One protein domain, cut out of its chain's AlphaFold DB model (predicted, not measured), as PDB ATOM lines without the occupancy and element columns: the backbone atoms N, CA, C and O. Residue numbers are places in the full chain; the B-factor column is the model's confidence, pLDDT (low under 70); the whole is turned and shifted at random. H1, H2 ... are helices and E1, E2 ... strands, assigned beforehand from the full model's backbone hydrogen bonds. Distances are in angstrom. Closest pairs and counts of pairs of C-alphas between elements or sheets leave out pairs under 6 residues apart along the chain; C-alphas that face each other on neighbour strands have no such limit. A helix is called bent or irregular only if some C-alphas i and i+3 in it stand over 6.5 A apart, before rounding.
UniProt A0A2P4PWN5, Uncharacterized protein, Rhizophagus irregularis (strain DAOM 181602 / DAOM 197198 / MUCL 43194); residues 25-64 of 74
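This is residues 25 to 64 of the 74 residues of an uncharacterized protein of Rhizophagus irregularis (strain DAOM 181602 / DAOM 197198 / MUCL 43194) (UniProt A0A2P4PWN5). Picture a small two-stranded hairpin, E1 and E2, at one end of an open, elongated loop of chain, and a single helix, H1, that runs away from it toward the other end. Residues 27 to 28 pair briefly with E1, the chain then runs out to H1, and after the helix residues 44 to 50 bring it back to E1, a loose frame with few contacts across it; residues 39 to 45, of which 39 to 43 belong to H1, stick out at the far end. The printed part has 40 residues with one named helix and two named strands, in the order H1, E1, E2 along the chain; the sheet has the order E1 - E2 and is antiparallel, and the class is mixed, helices and strands. The whole is only just loose, close to compact, with a radius of gyration of the C-alphas of 10.8 A, and its C-alphas span 32 by 19 by 12 A along their three main axes.

Start at Thr 25 and go on to residues 27 to 28, a stretch too short to be named as a strand: they pair, antiparallel, with residues 54 to 55 of strand E1, which holds residues 51 to 55. Go on to residues 32 to 43 and you are in helix H1, where every O i to N i+4 pair is within hydrogen-bond range. Between H1 and E1 look for one pair of C-alphas within 8 A: those of Trp 34 and Leu 53, the closest of the two elements, 7.7 A apart. Their centres are 13.3 A apart. Then follow residues 44 to 50, the short link that joins H1 to E1. A tight link, residues 56 to 58, leads from E1 into strand E2, residues 59 to 63, and the two strands form a hairpin. They are antiparallel, with an angle of 141 degrees between their N-to-C directions. C-alphas 51 and 63 face each other at 4.6 A, and at the other end of the pair C-alphas 55 and 59 face each other at 4.8 A. Look in the backbone for N 52 and O 62, within hydrogen-bond range at 2.8 A, and for N 60 and O 54, within range at 3.0 A. H1 and E2 are apart.

The first printed C-alpha, that of Thr 25, is at (26.530, 12.013, 22.588). Find C-alpha 32, of Glu 32, at (26.883, 31.109, 32.722); from there H1 runs 12 residues to C-alpha 43, of Arg 43, at (41.746, 38.784, 31.781), 16.8 A from first to last C-alpha. H1 is not bent. E1 begins at Leu 51 and ends at Glu 55, 13.0 A from first to last C-alpha. E2 begins at Arg 59 and measures 13.3 A to its last C-alpha, that of Ala 63, at (39.298, 19.087, 22.820).

Look for the two C-alphas farthest apart at Thr 25 and Glu 44: they are 32.7 A from each other. The first and last printed C-alphas, those of Thr 25 and Thr 64, are 14.7 A apart. The printed part runs from residue 25 to residue 64 of a full chain of 74 residues and has no cut. No link between named elements is long. In the B-factor column you will find a mean pLDDT of 88.7 over the printed part; residue 25 alone is under 70, and the mean is 92 for H1 and 91 for each of E1 and E2.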
ATOM      1  N   THR A  25      27.110  10.679  22.429       64.88
ATOM      2  CA  THR A  25      26.530  12.013  22.588       64.88
ATOM      3  C   THR A  25      27.212  12.689  23.765       64.88
ATOM      4  O   THR A  25      26.927  12.375  24.916       64.88
ATOM      5  N   VAL A  26      28.162  13.566  23.458       72.75
ATOM      6  CA  VAL A  26      28.819  14.444  24.424       72.75
ATOM      7  C   VAL A  26      28.040  15.752  24.451       72.75
ATOM      8  O   VAL A  26      27.861  16.387  23.409       72.75
ATOM      9  N   THR A  27      27.578  16.160  25.628       84.62
ATOM     10  CA  THR A  27      26.835  17.416  25.779       84.62
ATOM     11  C   THR A  27      27.809  18.530  26.123       84.62
ATOM     12  O   THR A  27      28.473  18.489  27.154       84.62
ATOM     13  N   ILE A  28      27.910  19.546  25.268       82.81
ATOM     14  CA  ILE A  28      28.731  20.725  25.561       82.81
ATOM     15  C   ILE A  28      28.017  21.566  26.622       82.81
ATOM     16  O   ILE A  28      26.874  21.981  26.419       82.81
ATOM     17  N   ILE A  29      28.708  21.860  27.722       84.69
ATOM     18  CA  ILE A  29      28.164  22.668  28.813       84.69
ATOM     19  C   ILE A  29      28.346  24.151  28.466       84.69
ATOM     20  O   ILE A  29      29.465  24.631  28.275       84.69
ATOM     21  N   LYS A  30      27.232  24.887  28.388       81.94
ATOM     22  CA  LYS A  30      27.187  26.335  28.103       81.94
ATOM     23  C   LYS A  30      26.631  27.143  29.283       81.94
ATOM     24  O   LYS A  30      25.883  28.094  29.098       81.94
ATOM     25  N   GLU A  31      26.963  26.730  30.500       89.19
ATOM     26  CA  GLU A  31      26.531  27.407  31.726       89.19
ATOM     27  C   GLU A  31      27.153  28.808  31.858       89.19
ATOM     28  O   GLU A  31      28.298  29.042  31.467       89.19
ATOM     29  N   GLU A  32      26.423  29.735  32.478       91.50
ATOM     30  CA  GLU A  32      26.883  31.109  32.722       91.50
ATOM     31  C   GLU A  32      28.169  31.147  33.560       91.50
ATOM     32  O   GLU A  32      29.129  31.829  33.209       91.50
ATOM     33  N   LYS A  33      28.248  30.317  34.609       91.50
ATOM     34  CA  LYS A  33      29.446  30.190  35.457       91.50
ATOM     35  C   LYS A  33      30.690  29.804  34.650       91.50
ATOM     36  O   LYS A  33      31.773  30.323  34.904       91.50
ATOM     37  N   TRP A  34      30.533  28.917  33.663       89.81
ATOM     38  CA  TRP A  34      31.625  28.512  32.776       89.81
ATOM     39  C   TRP A  34      32.059  29.655  31.851       89.81
ATOM     40  O   TRP A  34      33.254  29.867  31.641       89.81
ATOM     41  N   THR A  35      31.100  30.424  31.337       90.31
ATOM     42  CA  THR A  35      31.381  31.615  30.527       90.31
ATOM     43  C   THR A  35      32.144  32.666  31.335       90.31
ATOM     44  O   THR A  35      33.203  33.108  30.890       90.31
ATOM     45  N   ASN A  36      31.697  32.971  32.555       93.94
ATOM     46  CA  ASN A  36      32.360  33.930  33.445       93.94
ATOM     47  C   ASN A  36      33.787  33.484  33.796       93.94
ATOM     48  O   ASN A  36      34.724  34.279  33.743       93.94
ATOM     49  N   PHE A  37      33.985  32.192  34.071       91.31
ATOM     50  CA  PHE A  37      35.316  31.624  34.290       91.31
ATOM     51  C   PHE A  37      36.229  31.778  33.063       91.31
ATOM     52  O   PHE A  37      37.391  32.166  33.185       91.31
ATOM     53  N   ARG A  38      35.708  31.525  31.856       90.62
ATOM     54  CA  ARG A  38      36.455  31.708  30.601       90.62
ATOM     55  C   ARG A  38      36.827  33.163  30.344       90.62
ATOM     56  O   ARG A  38      37.872  33.414  29.749       90.62
ATOM     57  N   GLU A  39      35.981  34.108  30.731       92.44
ATOM     58  CA  GLU A  39      36.297  35.534  30.642       92.44
ATOM     59  C   GLU A  39      37.360  35.945  31.649       92.44
ATOM     60  O   GLU A  39      38.301  36.644  31.275       92.44
ATOM     61  N   TRP A  40      37.259  35.457  32.883       95.00
ATOM     62  CA  TRP A  40      38.282  35.674  33.896       95.00
ATOM     63  C   TRP A  40      39.651  35.147  33.438       95.00
ATOM     64  O   TRP A  40      40.612  35.910  33.422       95.00
ATOM     65  N   LEU A  41      39.731  33.918  32.909       93.19
ATOM     66  CA  LEU A  41      40.981  33.367  32.360       93.19
ATOM     67  C   LEU A  41      41.608  34.255  31.273       93.19
ATOM     68  O   LEU A  41      42.828  34.391  31.209       93.19
ATOM     69  N   LYS A  42      40.786  34.866  30.410       92.19
ATOM     70  CA  LYS A  42      41.285  35.795  29.384       92.19
ATOM     71  C   LYS A  42      41.872  37.063  30.002       92.19
ATOM     72  O   LYS A  42      42.855  37.568  29.473       92.19
ATOM     73  N   ARG A  43      41.268  37.579  31.079       94.25
ATOM     74  CA  ARG A  43      41.746  38.784  31.781       94.25
ATOM     75  C   ARG A  43      43.080  38.540  32.483       94.25
ATOM     76  O   ARG A  43      43.956  39.385  32.391       94.25
ATOM     77  N   GLU A  44      43.252  37.366  33.081       96.19
ATOM     78  CA  GLU A  44      44.509  36.946  33.725       96.19
ATOM     79  C   GLU A  44      45.634  36.611  32.722       96.19
ATOM     80  O   GLU A  44      46.742  36.258  33.113       96.19
ATOM     81  N   GLY A  45      45.367  36.687  31.413       92.81
ATOM     82  CA  GLY A  45      46.370  36.432  30.378       92.81
ATOM     83  C   GLY A  45      46.648  34.951  30.113       92.81
ATOM     84  O   GLY A  45      47.672  34.621  29.512       92.81
ATOM     85  N   PHE A  46      45.749  34.039  30.508       91.31
ATOM     86  CA  PHE A  46      45.917  32.624  30.177       91.31
ATOM     87  C   PHE A  46      45.850  32.397  28.660       91.31
ATOM     88  O   PHE A  46      45.038  33.013  27.955       91.31
ATOM     89  N   PRO A  47      46.656  31.460  28.133       87.25
ATOM     90  CA  PRO A  47      46.660  31.151  26.716       87.25
ATOM     91  C   PRO A  47      45.298  30.617  26.273       87.25
ATOM     92  O   PRO A  47      44.648  29.818  26.952       87.25
ATOM     93  N   LYS A  48      44.870  31.032  25.079       85.31
ATOM     94  CA  LYS A  48      43.631  30.543  24.478       85.31
ATOM     95  C   LYS A  48      43.747  29.038  24.227       85.31
ATOM     96  O   LYS A  48      44.511  28.602  23.371       85.31
ATOM     97  N   THR A  49      42.955  28.252  24.949       84.62
ATOM     98  CA  THR A  49      42.918  26.796  24.795       84.62
ATOM     99  C   THR A  49      41.865  26.370  23.770       84.62
ATOM    100  O   THR A  49      40.805  26.989  23.633       84.62
ATOM    101  N   ASN A  50      42.140  25.271  23.064       87.81
ATOM    102  CA  ASN A  50      41.168  24.570  22.217       87.81
ATOM    103  C   ASN A  50      40.391  23.528  23.038       87.81
ATOM    104  O   ASN A  50      40.187  22.405  22.588       87.81
ATOM    105  N   LEU A  51      40.019  23.874  24.272       89.62
ATOM    106  CA  LEU A  51      39.287  23.002  25.185       89.62
ATOM    107  C   LEU A  51      37.925  23.622  25.507       89.62
ATOM    108  O   LEU A  51      37.805  24.839  25.664       89.62
ATOM    109  N   THR A  52      36.902  22.784  25.623       90.50
ATOM    110  CA  THR A  52      35.566  23.169  26.082       90.50
ATOM    111  C   THR A  52      35.115  22.254  27.206       90.50
ATOM    112  O   THR A  52      35.453  21.075  27.218       90.50
ATOM    113  N   LEU A  53      34.327  22.786  28.136       91.88
ATOM    114  CA  LEU A  53      33.689  21.977  29.162       91.88
ATOM    115  C   LEU A  53      32.565  21.141  28.535       91.88
ATOM    116  O   LEU A  53      31.760  21.653  27.747       91.88
ATOM    117  N   ALA A  54      32.524  19.859  28.871       91.94
ATOM    118  CA  ALA A  54      31.540  18.917  28.372       91.94
ATOM    119  C   ALA A  54      31.132  17.901  29.448       91.94
ATOM    120  O   ALA A  54      31.899  17.603  30.366       91.94
ATOM    121  N   GLU A  55      29.918  17.377  29.312       90.56
ATOM    122  CA  GLU A  55      29.362  16.320  30.152       90.56
ATOM    123  C   GLU A  55      29.539  14.963  29.457       90.56
ATOM    124  O   GLU A  55      29.094  14.768  28.318       90.56
ATOM    125  N   PHE A  56      30.201  14.036  30.150       87.00
ATOM    126  CA  PHE A  56      30.399  12.642  29.748       87.00
ATOM    127  C   PHE A  56      29.693  11.716  30.759       87.00
ATOM    128  O   PHE A  56      28.489  11.818  30.955       87.00
ATOM    129  N   GLN A  57      30.435  10.830  31.437       86.12
ATOM    130  CA  GLN A  57      30.016  10.162  32.682       86.12
ATOM    131  C   GLN A  57      30.428  11.012  33.905       86.12
ATOM    132  O   GLN A  57      30.909  10.489  34.906       86.12
ATOM    133  N   GLY A  58      30.341  12.338  33.761       85.19
ATOM    134  CA  GLY A  58      30.928  13.357  34.630       85.19
ATOM    135  C   GLY A  58      31.472  14.548  33.829       85.19
ATOM    136  O   GLY A  58      31.668  14.466  32.611       85.19
ATOM    137  N   ARG A  59      31.750  15.661  34.521       88.12
ATOM    138  CA  ARG A  59      32.268  16.898  33.914       88.12
ATOM    139  C   ARG A  59      33.742  16.765  33.546       88.12
ATOM    140  O   ARG A  59      34.569  16.421  34.388       88.12
ATOM    141  N   GLY A  60      34.081  17.103  32.306       91.44
ATOM    142  CA  GLY A  60      35.453  17.051  31.810       91.44
ATOM    143  C   GLY A  60      35.735  18.052  30.696       91.44
ATOM    144  O   GLY A  60      34.836  18.701  30.161       91.44
ATOM    145  N   MET A  61      37.013  18.174  30.338       90.75
ATOM    146  CA  MET A  61      37.459  19.019  29.232       90.75
ATOM    147  C   MET A  61      37.518  18.202  27.943       90.75
ATOM    148  O   MET A  61      38.192  17.178  27.870       90.75
ATOM    149  N   MET A  62      36.831  18.680  26.913       91.06
ATOM    150  CA  MET A  62      36.850  18.123  25.569       91.06
ATOM    151  C   MET A  62      37.706  18.999  24.658       91.06
ATOM    152  O   MET A  62      37.553  20.220  24.637       91.06
ATOM    153  N   ALA A  63      38.573  18.380  23.863       91.31
ATOM    154  CA  ALA A  63      39.298  19.087  22.820       91.31
ATOM    155  C   ALA A  63      38.361  19.468  21.663       91.31
ATOM    156  O   ALA A  63      37.614  18.636  21.153       91.31
ATOM    157  N   THR A  64      38.401  20.732  21.242       88.62
ATOM    158  CA  THR A  64      37.670  21.238  20.067       88.62
ATOM    159  C   THR A  64      38.479  21.110  18.777       88.62
ATOM    160  O   THR A  64      37.943  21.316  17.689       88.62
TER     161      THR A  64